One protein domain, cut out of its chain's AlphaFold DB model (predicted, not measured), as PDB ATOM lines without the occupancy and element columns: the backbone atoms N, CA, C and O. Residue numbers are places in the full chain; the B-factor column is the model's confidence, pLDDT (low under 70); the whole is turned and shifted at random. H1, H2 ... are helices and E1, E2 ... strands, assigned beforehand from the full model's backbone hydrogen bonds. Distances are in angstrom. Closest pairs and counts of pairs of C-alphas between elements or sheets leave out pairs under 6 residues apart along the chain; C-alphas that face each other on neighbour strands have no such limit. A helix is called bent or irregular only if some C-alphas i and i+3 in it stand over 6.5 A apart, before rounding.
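This is residues 7 to 102 and 138 to 144 of the 201 residues of the protein "Putative dolichyl-diphosphooligosaccharide--protein glycosyltransferase subunit 3B" of Prunus yedoensis var. nudiflora (UniProt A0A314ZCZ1). What shape do these atoms make? An open, wide U: in the middle is a ribbon of two strands, E1 and E2, with H1b near E2 and H2 near H1b, while residues 7 to 20 of H1a stick out at one end and residues 89 to 102, of which 89 to 101 belong to H4, at the other. What is it built of? The printed part has 103 residues, with named elements in the order H1, H2, E1, H3, H4, E2, an antiparallel sheet E1 - E2, and the class mostly helix. It is extended, with a radius of gyration of the C-alphas of 21.0 A and spans of 62 by 37 by 22 A.

How does H1, residues 7 to 42, run? By its hydrogen bonds it was assigned as one helix, but it is bent, with C-alphas 28 and 31 7.4 A apart; its arms H1a, residues 7 to 28, and H1b, residues 31 to 42, stand at a steep tilt of 64 degrees. What is near H1b? H2, residues 52 to 60, is close but not clearly touching, the closest C-alphas being those of Gln 32 and Phe 58, 7.5 A apart. How do E1, residues 69 to 75, and E2, residues 138 to 143, pair? They are antiparallel at 159 degrees, with N 73 and O 139 within hydrogen-bond range at 2.7 A; the closest C-alphas of H1b and E2 are those of Leu 36 and Val 142, 7.9 A apart. And H3, residues 77 to 80, and H4, residues 87 to 101? They are close but not clearly touching, with C-alphas 80 and 87 closest at 7.6 A. Every O i to N i+4 pair is within hydrogen-bond range in H1b, H2 and H4, and 17 of 18 in H1a; H3 is too short for one.

Where does H1a begin? C-alpha 7 is at (13.053, 94.591, 176.681), and H1a is 32.4 A long, H1b 16.4 A. Where does E2 end? C-alpha 143 is at (28.571, 81.185, 149.318); E2 is 16.9 A long, E1 19.3 A and H4 20.6 A.

Is anything missing? Residues 103 to 137 are not printed, and C-alphas 102 and 138 are 33.2 A apart. Where is confidence low? The pLDDT is under 70 in residues 21 to 29, 76 to 102 and 138 to 144.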
ATOM      1  N   LEU A   7      13.020  95.579 177.767       73.19
ATOM      2  CA  LEU A   7      13.053  94.591 176.681       73.19
ATOM      3  C   LEU A   7      13.811  95.052 175.415       73.19
ATOM      4  O   LEU A   7      14.673  94.298 174.963       73.19
ATOM      5  N   PRO A   8      13.576  96.257 174.850       79.50
ATOM      6  CA  PRO A   8      14.330  96.722 173.682       79.50
ATOM      7  C   PRO A   8      15.821  96.922 173.980       79.50
ATOM      8  O   PRO A   8      16.653  96.640 173.123       79.50
ATOM      9  N   LEU A   9      16.172  97.336 175.203       82.12
ATOM     10  CA  LEU A   9      17.569  97.506 175.612       82.12
ATOM     11  C   LEU A   9      18.289  96.155 175.698       82.12
ATOM     12  O   LEU A   9      19.382  96.013 175.160       82.12
ATOM     13  N   VAL A  10      17.668  95.136 176.298       83.12
ATOM     14  CA  VAL A  10      18.243  93.778 176.348       83.12
ATOM     15  C   VAL A  10      18.404  93.188 174.941       83.12
ATOM     16  O   VAL A  10      19.420  92.559 174.647       83.12
ATOM     17  N   PHE A  11      17.450  93.425 174.038       83.31
ATOM     18  CA  PHE A  11      17.574  92.994 172.643       83.31
ATOM     19  C   PHE A  11      18.722  93.711 171.914       83.31
ATOM     20  O   PHE A  11      19.493  93.085 171.189       83.31
ATOM     21  N   PHE A  12      18.896  95.011 172.152       83.56
ATOM     22  CA  PHE A  12      19.989  95.785 171.565       83.56
ATOM     23  C   PHE A  12      21.366  95.336 172.081       83.56
ATOM     24  O   PHE A  12      22.295  95.147 171.304       83.56
ATOM     25  N   ILE A  13      21.494  95.078 173.385       85.12
ATOM     26  CA  ILE A  13      22.749  94.594 173.978       85.12
ATOM     27  C   ILE A  13      23.085  93.178 173.499       85.12
ATOM     28  O   ILE A  13      24.240  92.895 173.186       85.12
ATOM     29  N   THR A  14      22.094  92.287 173.397       83.75
ATOM     30  CA  THR A  14      22.335  90.927 172.889       83.75
ATOM     31  C   THR A  14      22.739  90.948 171.419       83.75
ATOM     32  O   THR A  14      23.745  90.338 171.068       83.75
ATOM     33  N   THR A  15      22.035  91.693 170.564       82.56
ATOM     34  CA  THR A  15      22.404  91.837 169.143       82.56
ATOM     35  C   THR A  15      23.795  92.444 168.960       82.56
ATOM     36  O   THR A  15      24.562  91.937 168.143       82.56
ATOM     37  N   LEU A  16      24.165  93.447 169.761       83.62
ATOM     38  CA  LEU A  16      25.502  94.035 169.734       83.62
ATOM     39  C   LEU A  16      26.588  93.029 170.147       83.62
ATOM     40  O   LEU A  16      27.618  92.950 169.484       83.62
ATOM     41  N   LEU A  17      26.347  92.219 171.184       80.88
ATOM     42  CA  LEU A  17      27.281  91.183 171.640       80.88
ATOM     43  C   LEU A  17      27.456  90.053 170.611       80.88
ATOM     44  O   LEU A  17      28.565  89.559 170.396       80.88
ATOM     45  N   PHE A  18      26.370  89.648 169.948       74.75
ATOM     46  CA  PHE A  18      26.442  88.688 168.849       74.75
ATOM     47  C   PHE A  18      27.231  89.260 167.669       74.75
ATOM     48  O   PHE A  18      28.077  88.562 167.111       74.75
ATOM     49  N   LEU A  19      27.002  90.527 167.317       75.12
ATOM     50  CA  LEU A  19      27.682  91.179 166.202       75.12
ATOM     51  C   LEU A  19      29.187  91.341 166.456       75.12
ATOM     52  O   LEU A  19      29.982  91.004 165.583       75.12
ATOM     53  N   THR A  20      29.597  91.776 167.649       72.38
ATOM     54  CA  THR A  20      31.023  91.895 168.003       72.38
ATOM     55  C   THR A  20      31.729  90.542 168.007       72.38
ATOM     56  O   THR A  20      32.851  90.433 167.513       72.38
ATOM     57  N   THR A  21      31.057  89.486 168.475       68.69
ATOM     58  CA  THR A  21      31.591  88.115 168.429       68.69
ATOM     59  C   THR A  21      31.769  87.629 166.987       68.69
ATOM     60  O   THR A  21      32.796  87.039 166.658       68.69
ATOM     61  N   PHE A  22      30.803  87.903 166.105       65.88
ATOM     62  CA  PHE A  22      30.899  87.552 164.683       65.88
ATOM     63  C   PHE A  22      32.022  88.309 163.964       65.88
ATOM     64  O   PHE A  22      32.754  87.700 163.185       65.88
ATOM     65  N   ILE A  23      32.195  89.603 164.244       66.62
ATOM     66  CA  ILE A  23      33.256  90.422 163.639       66.62
ATOM     67  C   ILE A  23      34.641  89.935 164.091       66.62
ATOM     68  O   ILE A  23      35.502  89.706 163.244       66.62
ATOM     69  N   GLY A  24      34.841  89.680 165.389       64.19
ATOM     70  CA  GLY A  24      36.128  89.187 165.903       64.19
ATOM     71  C   GLY A  24      36.522  87.807 165.359       64.19
ATOM     72  O   GLY A  24      37.696  87.522 165.139       64.19
ATOM     73  N   LEU A  25      35.542  86.946 165.070       62.78
ATOM     74  CA  LEU A  25      35.787  85.664 164.404       62.78
ATOM     75  C   LEU A  25      36.013  85.813 162.900       62.78
ATOM     76  O   LEU A  25      36.709  84.988 162.311       62.78
ATOM     77  N   SER A  26      35.438  86.837 162.271       60.88
ATOM     78  CA  SER A  26      35.668  87.129 160.859       60.88
ATOM     79  C   SER A  26      37.106  87.565 160.606       60.88
ATOM     80  O   SER A  26      37.667  87.171 159.593       60.88
ATOM     81  N   GLU A  27      37.723  88.322 161.516       61.94
ATOM     82  CA  GLU A  27      39.121  88.752 161.380       61.94
ATOM     83  C   GLU A  27      40.076  87.550 161.403       61.94
ATOM     84  O   GLU A  27      40.862  87.369 160.476       61.94
ATOM     85  N   SER A  28      39.902  86.635 162.366       64.69
ATOM     86  CA  SER A  28      40.690  85.394 162.456       64.69
ATOM     87  C   SER A  28      40.475  84.423 161.287       64.69
ATOM     88  O   SER A  28      41.318  83.558 161.062       64.69
ATOM     89  N   ASN A  29      39.341  84.502 160.589       68.75
ATOM     90  CA  ASN A  29      39.003  83.606 159.479       68.75
ATOM     91  C   ASN A  29      39.069  84.309 158.111       68.75
ATOM     92  O   ASN A  29      38.759  83.683 157.095       68.75
ATOM     93  N   SER A  30      39.463  85.585 158.069       74.19
ATOM     94  CA  SER A  30      39.501  86.405 156.853       74.19
ATOM     95  C   SER A  30      40.441  85.810 155.801       74.19
ATOM     96  O   SER A  30      40.054  85.678 154.639       74.19
ATOM     97  N   ASP A  31      41.597  85.307 156.234       83.50
ATOM     98  CA  ASP A  31      42.563  84.607 155.382       83.50
ATOM     99  C   ASP A  31      41.978  83.332 154.756       83.50
ATOM    100  O   ASP A  31      42.205  83.042 153.582       83.50
ATOM    101  N   GLN A  32      41.170  82.574 155.509       81.75
ATOM    102  CA  GLN A  32      40.541  81.348 155.003       81.75
ATOM    103  C   GLN A  32      39.456  81.652 153.971       81.75
ATOM    104  O   GLN A  32      39.320  80.934 152.980       81.75
ATOM    105  N   VAL A  33      38.687  82.721 154.186       84.38
ATOM    106  CA  VAL A  33      37.670  83.175 153.230       84.38
ATOM    107  C   VAL A  33      38.336  83.677 151.950       84.38
ATOM    108  O   VAL A  33      37.911  83.294 150.861       84.38
ATOM    109  N   ALA A  34      39.406  84.467 152.061       86.06
ATOM    110  CA  ALA A  34      40.181  84.928 150.912       86.06
ATOM    111  C   ALA A  34      40.778  83.751 150.120       86.06
ATOM    112  O   ALA A  34      40.712  83.729 148.888       86.06
ATOM    113  N   GLU A  35      41.284  82.726 150.810       87.62
ATOM    114  CA  GLU A  35      41.785  81.510 150.172       87.62
ATOM    115  C   GLU A  35      40.669  80.755 149.434       87.62
ATOM    116  O   GLU A  35      40.844  80.414 148.263       87.62
ATOM    117  N   LEU A  36      39.502  80.552 150.054       88.06
ATOM    118  CA  LEU A  36      38.352  79.911 149.404       88.06
ATOM    119  C   LEU A  36      37.902  80.675 148.151       88.06
ATOM    120  O   LEU A  36      37.653  80.054 147.117       88.06
ATOM    121  N   LEU A  37      37.867  82.009 148.206       87.56
ATOM    122  CA  LEU A  37      37.546  82.852 147.052       87.56
ATOM    123  C   LEU A  37      38.600  82.732 145.946       87.56
ATOM    124  O   LEU A  37      38.252  82.640 144.770       87.56
ATOM    125  N   SER A  38      39.884  82.653 146.299       87.81
ATOM    126  CA  SER A  38      40.957  82.438 145.321       87.81
ATOM    127  C   SER A  38      40.858  81.060 144.648       87.81
ATOM    128  O   SER A  38      41.023  80.940 143.430       87.81
ATOM    129  N   LEU A  39      40.512  80.018 145.413       86.69
ATOM    130  CA  LEU A  39      40.294  78.665 144.901       86.69
ATOM    131  C   LEU A  39      39.071  78.609 143.986       86.69
ATOM    132  O   LEU A  39      39.102  77.925 142.961       86.69
ATOM    133  N   GLN A  40      38.020  79.352 144.332       87.81
ATOM    134  CA  GLN A  40      36.833  79.499 143.505       87.81
ATOM    135  C   GLN A  40      37.160  80.201 142.186       87.81
ATOM    136  O   GLN A  40      36.801  79.686 141.131       87.81
ATOM    137  N   ALA A  41      37.874  81.328 142.238       86.50
ATOM    138  CA  ALA A  41      38.256  82.107 141.063       86.50
ATOM    139  C   ALA A  41      39.158  81.316 140.105       86.50
ATOM    140  O   ALA A  41      39.060  81.455 138.887       86.50
ATOM    141  N   ARG A  42      40.008  80.431 140.640       87.25
ATOM    142  CA  ARG A  42      40.844  79.527 139.840       87.25
ATOM    143  C   ARG A  42      40.041  78.404 139.166       87.25
ATOM    144  O   ARG A  42      40.539  77.773 138.234       87.25
ATOM    145  N   SER A  43      38.817  78.131 139.618       84.38
ATOM    146  CA  SER A  43      37.970  77.079 139.060       84.38
ATOM    147  C   SER A  43      37.120  77.586 137.895       84.38
ATOM    148  O   SER A  43      36.342  78.525 138.029       84.38
ATOM    149  N   LYS A  44      37.186  76.888 136.755       80.62
ATOM    150  CA  LYS A  44      36.420  77.232 135.541       80.62
ATOM    151  C   LYS A  44      34.901  77.191 135.740       80.62
ATOM    152  O   LYS A  44      34.179  77.885 135.035       80.62
ATOM    153  N   SER A  45      34.412  76.357 136.658       80.25
ATOM    154  CA  SER A  45      32.981  76.191 136.942       80.25
ATOM    155  C   SER A  45      32.508  76.979 138.165       80.25
ATOM    156  O   SER A  45      31.334  76.902 138.514       80.25
ATOM    157  N   GLY A  46      33.415  77.677 138.862       78.56
ATOM    158  CA  GLY A  46      33.126  78.289 140.161       78.56
ATOM    159  C   GLY A  46      32.866  77.277 141.285       78.56
ATOM    160  O   GLY A  46      32.457  77.675 142.372       78.56
ATOM    161  N   VAL A  47      33.097  75.980 141.046       80.06
ATOM    162  CA  VAL A  47      33.006  74.926 142.066       80.06
ATOM    163  C   VAL A  47      34.408  74.526 142.496       80.06
ATOM    164  O   VAL A  47      35.254  74.207 141.658       80.06
ATOM    165  N   ILE A  48      34.658  74.524 143.803       85.12
ATOM    166  CA  ILE A  48      35.965  74.168 144.350       85.12
ATOM    167  C   ILE A  48      36.042  72.644 144.467       85.12
ATOM    168  O   ILE A  48      35.153  71.997 145.030       85.12
ATOM    169  N   ARG A  49      37.119  72.063 143.931       81.81
ATOM    170  CA  ARG A  49      37.487  70.672 144.213       81.81
ATOM    171  C   ARG A  49      38.256  70.655 145.525       81.81
ATOM    172  O   ARG A  49      39.325  71.250 145.613       81.81
ATOM    173  N   LEU A  50      37.660  70.033 146.534       80.12
ATOM    174  CA  LEU A  50      38.288  69.823 147.830       80.12
ATOM    175  C   LEU A  50      38.820  68.392 147.876       80.12
ATOM    176  O   LEU A  50      38.095  67.458 147.542       80.12
ATOM    177  N   ASP A  51      40.072  68.262 148.291       81.31
ATOM    178  CA  ASP A  51      40.721  67.002 148.638       81.31
ATOM    179  C   ASP A  51      40.601  66.792 150.152       81.31
ATOM    180  O   ASP A  51      40.237  67.713 150.885       81.31
ATOM    181  N   ASP A  52      40.955  65.615 150.663       80.94
ATOM    182  CA  ASP A  52      40.824  65.310 152.097       80.94
ATOM    183  C   ASP A  52      41.584  66.312 152.994       80.94
ATOM    184  O   ASP A  52      41.117  66.704 154.071       80.94
ATOM    185  N   HIS A  53      42.728  66.810 152.512       83.62
ATOM    186  CA  HIS A  53      43.499  67.846 153.197       83.62
ATOM    187  C   HIS A  53      42.764  69.198 153.228       83.62
ATOM    188  O   HIS A  53      42.683  69.848 154.268       83.62
ATOM    189  N   SER A  54      42.212  69.657 152.105       82.88
ATOM    190  CA  SER A  54      41.497  70.938 152.056       82.88
ATOM    191  C   SER A  54      40.131  70.849 152.746       82.88
ATOM    192  O   SER A  54      39.724  71.788 153.428       82.88
ATOM    193  N   LEU A  55      39.466  69.696 152.692       83.88
ATOM    194  CA  LEU A  55      38.235  69.425 153.429       83.88
ATOM    195  C   LEU A  55      38.454  69.543 154.940       83.88
ATOM    196  O   LEU A  55      37.706  70.245 155.622       83.88
ATOM    197  N   SER A  56      39.494  68.894 155.465       84.31
ATOM    198  CA  SER A  56      39.813  68.989 156.889       84.31
ATOM    199  C   SER A  56      40.196  70.416 157.284       84.31
ATOM    200  O   SER A  56      39.676  70.944 158.267       84.31
ATOM    201  N   ARG A  57      40.999  71.098 156.462       85.31
ATOM    202  CA  ARG A  57      41.387  72.493 156.691       85.31
ATOM    203  C   ARG A  57      40.192  73.439 156.802       85.31
ATOM    204  O   ARG A  57      40.187  74.242 157.725       85.31
ATOM    205  N   PHE A  58      39.193  73.338 155.923       83.75
ATOM    206  CA  PHE A  58      38.069  74.287 155.870       83.75
ATOM    207  C   PHE A  58      36.823  73.858 156.661       83.75
ATOM    208  O   PHE A  58      35.961  74.697 156.933       83.75
ATOM    209  N   LEU A  59      36.697  72.582 157.049       83.69
ATOM    210  CA  LEU A  59      35.513  72.075 157.758       83.69
ATOM    211  C   LEU A  59      35.783  71.545 159.160       83.69
ATOM    212  O   LEU A  59      34.943  71.743 160.042       83.69
ATOM    213  N   THR A  60      36.893  70.845 159.387       80.12
ATOM    214  CA  THR A  60      37.132  70.161 160.669       80.12
ATOM    215  C   THR A  60      38.122  70.905 161.554       80.12
ATOM    216  O   THR A  60      37.935  70.929 162.765       80.12
ATOM    217  N   SER A  61      39.123  71.556 160.960       79.88
ATOM    218  CA  SER A  61      40.174  72.297 161.668       79.88
ATOM    219  C   SER A  61      39.751  73.722 162.060       79.88
ATOM    220  O   SER A  61      40.342  74.340 162.942       79.88
ATOM    221  N   VAL A  62      38.698  74.257 161.435       79.44
ATOM    222  CA  VAL A  62      38.248  75.638 161.671       79.44
ATOM    223  C   VAL A  62      37.436  75.749 162.954       79.44
ATOM    224  O   VAL A  62      36.432  75.048 163.132       79.44
ATOM    225  N   LYS A  63      37.831  76.693 163.812       72.81
ATOM    226  CA  LYS A  63      37.137  77.021 165.059       72.81
ATOM    227  C   LYS A  63      35.742  77.572 164.761       72.81
ATOM    228  O   LYS A  63      35.568  78.462 163.934       72.81
ATOM    229  N   THR A  64      34.733  77.027 165.431       73.38
ATOM    230  CA  THR A  64      33.350  77.491 165.309       73.38
ATOM    231  C   THR A  64      33.100  78.706 166.210       73.38
ATOM    232  O   THR A  64      33.666  78.768 167.305       73.38
ATOM    233  N   PRO A  65      32.219  79.645 165.811       73.19
ATOM    234  CA  PRO A  65      31.381  79.647 164.605       73.19
ATOM    235  C   PRO A  65      32.088  80.151 163.333       73.19
ATOM    236  O   PRO A  65      32.895  81.072 163.366       73.19
ATOM    237  N   ARG A  66      31.759  79.517 162.197       76.94
ATOM    238  CA  ARG A  66      32.352  79.800 160.881       76.94
ATOM    239  C   ARG A  66      31.639  80.968 160.185       76.94
ATOM    240  O   ARG A  66      30.409  80.989 160.207       76.94
ATOM    241  N   PRO A  67      32.368  81.870 159.501       80.56
ATOM    242  CA  PRO A  67      31.769  82.990 158.770       80.56
ATOM    243  C   PRO A  67      31.264  82.615 157.362       80.56
ATOM    244  O   PRO A  67      30.883  83.492 156.595       80.56
ATOM    245  N   TYR A  68      31.254  81.329 157.003       82.25
ATOM    246  CA  TYR A  68      30.808  80.837 155.699       82.25
ATOM    247  C   TYR A  68      30.057  79.509 155.831       82.25
ATOM    248  O   TYR A  68      30.225  78.761 156.801       82.25
ATOM    249  N   TRP A  69      29.237  79.199 154.825       79.25
ATOM    250  CA  TRP A  69      28.555  77.915 154.694       79.25
ATOM    251  C   TRP A  69      29.053  77.156 153.471       79.25
ATOM    252  O   TRP A  69      29.506  77.737 152.489       79.25
ATOM    253  N   VAL A  70      28.980  75.833 153.558       80.94
ATOM    254  CA  VAL A  70      29.652  74.922 152.639       80.94
ATOM    255  C   VAL A  70      28.664  73.833 152.221       80.94
ATOM    256  O   VAL A  70      28.160  73.102 153.071       80.94
ATOM    257  N   LEU A  71      28.368  73.731 150.927       81.88
ATOM    258  CA  LEU A  71      27.464  72.736 150.348       81.88
ATOM    259  C   LEU A  71      28.264  71.702 149.562       81.88
ATOM    260  O   LEU A  71      28.748  72.016 148.482       81.88
ATOM    261  N   ILE A  72      28.395  70.485 150.089       82.75
ATOM    262  CA  ILE A  72      29.243  69.431 149.515       82.75
ATOM    263  C   ILE A  72      28.396  68.492 148.650       82.75
ATOM    264  O   ILE A  72      27.433  67.898 149.127       82.75
ATOM    265  N   PHE A  73      28.787  68.326 147.394       80.25
ATOM    266  CA  PHE A  73      28.367  67.251 146.512       80.25
ATOM    267  C   PHE A  73      29.461  66.180 146.507       80.25
ATOM    268  O   PHE A  73      30.645  66.489 146.546       80.25
ATOM    269  N   PHE A  74      29.069  64.913 146.489       77.56
ATOM    270  CA  PHE A  74      30.013  63.804 146.443       77.56
ATOM    271  C   PHE A  74      30.021  63.222 145.036       77.56
ATOM    272  O   PHE A  74      29.036  62.627 144.608       77.56
ATOM    273  N   ASP A  75      31.132  63.403 144.334       70.31
ATOM    274  CA  ASP A  75      31.404  62.780 143.045       70.31
ATOM    275  C   ASP A  75      32.353  61.587 143.215       70.31
ATOM    276  O   ASP A  75      33.307  61.634 143.999       70.31
ATOM    277  N   ALA A  76      32.089  60.523 142.466       69.75
ATOM    278  CA  ALA A  76      32.903  59.322 142.402       69.75
ATOM    279  C   ALA A  76      33.423  59.161 140.969       69.75
ATOM    280  O   ALA A  76      32.902  58.363 140.193       69.75
ATOM    281  N   ALA A  77      34.496  59.886 140.634       64.06
ATOM    282  CA  ALA A  77      35.087  59.874 139.292       64.06
ATOM    283  C   ALA A  77      35.423  58.451 138.795       64.06
ATOM    284  O   ALA A  77      35.167  58.119 137.642       64.06
ATOM    285  N   LYS A  78      35.890  57.569 139.692       57.69
ATOM    286  CA  LYS A  78      36.200  56.156 139.396       57.69
ATOM    287  C   LYS A  78      34.972  55.290 139.062       57.69
ATOM    288  O   LYS A  78      35.134  54.134 138.680       57.69
ATOM    289  N   LEU A  79      33.756  55.799 139.259       57.56
ATOM    290  CA  LEU A  79      32.514  55.089 138.956       57.56
ATOM    291  C   LEU A  79      31.954  55.463 137.573       57.56
ATOM    292  O   LEU A  79      31.135  54.722 137.041       57.56
ATOM    293  N   HIS A  80      32.424  56.563 136.971       55.78
ATOM    294  CA  HIS A  80      32.032  56.978 135.620       55.78
ATOM    295  C   HIS A  80      32.693  56.140 134.516       55.78
ATOM    296  O   HIS A  80      32.082  55.938 133.469       55.78
ATOM    297  N   ASP A  81      33.899  55.625 134.770       56.12
ATOM    298  CA  ASP A  81      34.679  54.842 133.797       56.12
ATOM    299  C   ASP A  81      34.377  53.336 133.850       56.12
ATOM    300  O   ASP A  81      34.855  52.555 133.024       56.12
ATOM    301  N   LYS A  82      33.551  52.901 134.809       57.69
ATOM    302  CA  LYS A  82      33.051  51.526 134.852       57.69
ATOM    303  C   LYS A  82      31.845  51.413 133.930       57.69
ATOM    304  O   LYS A  82      30.732  51.752 134.316       57.69
ATOM    305  N   HIS A  83      32.071  50.875 132.734       54.84
ATOM    306  CA  HIS A  83      31.027  50.578 131.748       54.84
ATOM    307  C   HIS A  83      29.898  49.665 132.270       54.84
ATOM    308  O   HIS A  83      28.829  49.639 131.676       54.84
ATOM    309  N   GLU A  84      30.104  48.963 133.389       55.12
ATOM    310  CA  GLU A  84      29.078  48.146 134.057       55.12
ATOM    311  C   GLU A  84      28.002  48.977 134.773       55.12
ATOM    312  O   GLU A  84      26.878  48.513 134.958       55.12
ATOM    313  N   LEU A  85      28.304  50.221 135.160       53.09
ATOM    314  CA  LEU A  85      27.284  51.168 135.592       53.09
ATOM    315  C   LEU A  85      26.835  51.932 134.348       53.09
ATOM    316  O   LEU A  85      27.444  52.927 133.963       53.09
ATOM    317  N   HIS A  86      25.763  51.466 133.708       56.00
ATOM    318  CA  HIS A  86      25.138  52.090 132.540       56.00
ATOM    319  C   HIS A  86      24.510  53.465 132.886       56.00
ATOM    320  O   HIS A  86      23.344  53.728 132.619       56.00
ATOM    321  N   LEU A  87      25.252  54.388 133.506       57.03
ATOM    322  CA  LEU A  87      24.761  55.687 133.976       57.03
ATOM    323  C   LEU A  87      24.292  56.579 132.824       57.03
ATOM    324  O   LEU A  87      23.382  57.384 133.008       57.03
ATOM    325  N   LYS A  88      24.868  56.421 131.623       60.44
ATOM    326  CA  LYS A  88      24.375  57.089 130.408       60.44
ATOM    327  C   LYS A  88      23.004  56.554 129.981       60.44
ATOM    328  O   LYS A  88      22.156  57.356 129.607       60.44
ATOM    329  N   GLU A  89      22.786  55.246 130.099       58.75
ATOM    330  CA  GLU A  89      21.518  54.592 129.756       58.75
ATOM    331  C   GLU A  89      20.444  54.847 130.819       58.75
ATOM    332  O   GLU A  89      19.326  55.231 130.498       58.75
ATOM    333  N   LEU A  90      20.805  54.791 132.105       58.62
ATOM    334  CA  LEU A  90      19.935  55.227 133.199       58.62
ATOM    335  C   LEU A  90      19.540  56.696 133.023       58.62
ATOM    336  O   LEU A  90      18.377  57.049 133.191       58.62
ATOM    337  N   ARG A  91      20.473  57.570 132.623       60.25
ATOM    338  CA  ARG A  91      20.150  58.973 132.336       60.25
ATOM    339  C   ARG A  91      19.189  59.110 131.152       60.25
ATOM    340  O   ARG A  91      18.318  59.974 131.218       60.25
ATOM    341  N   SER A  92      19.294  58.282 130.108       61.44
ATOM    342  CA  SER A  92      18.306  58.282 129.021       61.44
ATOM    343  C   SER A  92      16.943  57.746 129.467       61.44
ATOM    344  O   SER A  92      15.943  58.403 129.185       61.44
ATOM    345  N   GLU A  93      16.879  56.665 130.246       59.25
ATOM    346  CA  GLU A  93      15.626  56.085 130.762       59.25
ATOM    347  C   GLU A  93      14.904  57.021 131.750       59.25
ATOM    348  O   GLU A  93      13.692  57.253 131.655       59.25
ATOM    349  N   PHE A  94      15.644  57.668 132.655       57.59
ATOM    350  CA  PHE A  94      15.076  58.679 133.552       57.59
ATOM    351  C   PHE A  94      14.700  59.970 132.815       57.59
ATOM    352  O   PHE A  94      13.733  60.634 133.186       57.59
ATOM    353  N   SER A  95      15.401  60.319 131.729       57.69
ATOM    354  CA  SER A  95      14.989  61.443 130.879       57.69
ATOM    355  C   SER A  95      13.712  61.139 130.093       57.69
ATOM    356  O   SER A  95      12.873  62.027 129.947       57.69
ATOM    357  N   LEU A  96      13.525  59.897 129.628       56.19
ATOM    358  CA  LEU A  96      12.332  59.462 128.901       56.19
ATOM    359  C   LEU A  96      11.116  59.355 129.818       56.19
ATOM    360  O   LEU A  96      10.044  59.830 129.447       56.19
ATOM    361  N   SER A  97      11.273  58.833 131.034       54.62
ATOM    362  CA  SER A  97      10.187  58.785 132.025       54.62
ATOM    363  C   SER A  97       9.756  60.182 132.499       54.62
ATOM    364  O   SER A  97       8.555  60.442 132.590       54.62
ATOM    365  N   LEU A  98      10.682  61.137 132.667       56.38
ATOM    366  CA  LEU A  98      10.338  62.552 132.904       56.38
ATOM    367  C   LEU A  98       9.626  63.202 131.704       56.38
ATOM    368  O   LEU A  98       8.705  64.001 131.880       56.38
ATOM    369  N   ARG A  99       9.997  62.837 130.471       52.69
ATOM    370  CA  ARG A  99       9.359  63.352 129.244       52.69
ATOM    371  C   ARG A  99       7.968  62.762 129.007       52.69
ATOM    372  O   ARG A  99       7.091  63.457 128.500       52.69
ATOM    373  N   LEU A 100       7.760  61.501 129.383       53.75
ATOM    374  CA  LEU A 100       6.472  60.813 129.287       53.75
ATOM    375  C   LEU A 100       5.514  61.226 130.412       53.75
ATOM    376  O   LEU A 100       4.315  61.325 130.163       53.75
ATOM    377  N   SER A 101       6.022  61.579 131.598       48.34
ATOM    378  CA  SER A 101       5.205  62.135 132.689       48.34
ATOM    379  C   SER A 101       4.585  63.497 132.330       48.34
ATOM    380  O   SER A 101       3.455  63.789 132.712       48.34
ATOM    381  N   SER A 102       5.245  64.294 131.480       49.12
ATOM    382  CA  SER A 102       4.662  65.537 130.950       49.12
ATOM    383  C   SER A 102       3.537  65.310 129.925       49.12
ATOM    384  O   SER A 102       2.850  66.270 129.568       49.12
ATOM    385  N   CYS A 138      34.802  64.599 145.420       28.81
ATOM    386  CA  CYS A 138      34.759  66.011 145.040       28.81
ATOM    387  C   CYS A 138      33.336  66.541 145.033       28.81
ATOM    388  O   CYS A 138      32.460  65.876 144.491       28.81
ATOM    389  N   LEU A 139      33.197  67.774 145.532       33.38
ATOM    390  CA  LEU A 139      32.542  68.950 144.932       33.38
ATOM    391  C   LEU A 139      31.927  69.785 146.052       33.38
ATOM    392  O   LEU A 139      31.276  69.258 146.942       33.38
ATOM    393  N   THR A 140      32.145  71.098 146.077       35.22
ATOM    394  CA  THR A 140      31.554  71.932 147.126       35.22
ATOM    395  C   THR A 140      31.307  73.368 146.668       35.22
ATOM    396  O   THR A 140      32.195  73.998 146.097       35.22
ATOM    397  N   PHE A 141      30.100  73.880 146.918       33.44
ATOM    398  CA  PHE A 141      29.701  75.271 146.706       33.44
ATOM    399  C   PHE A 141      29.773  76.025 148.038       33.44
ATOM    400  O   PHE A 141      29.140  75.625 149.015       33.44
ATOM    401  N   VAL A 142      30.553  77.100 148.092       37.88
ATOM    402  CA  VAL A 142      30.666  77.991 149.254       37.88
ATOM    403  C   VAL A 142      30.082  79.331 148.832       37.88
ATOM    404  O   VAL A 142      30.565  79.916 147.868       37.88
ATOM    405  N   SER A 143      29.031  79.804 149.506       37.47
ATOM    406  CA  SER A 143      28.571  81.185 149.318       37.47
ATOM    407  C   SER A 143      29.055  82.019 150.486       37.47
ATOM    408  O   SER A 143      28.675  81.798 151.638       37.47
ATOM    409  N   SER A 144      29.864  83.006 150.146       40.72
ATOM    410  CA  SER A 144      30.501  83.933 151.068       40.72
ATOM    411  C   SER A 144      29.932  85.330 150.835       40.72
ATOM    412  O   SER A 144      30.674  86.218 150.448       40.72
TER     413      SER A 144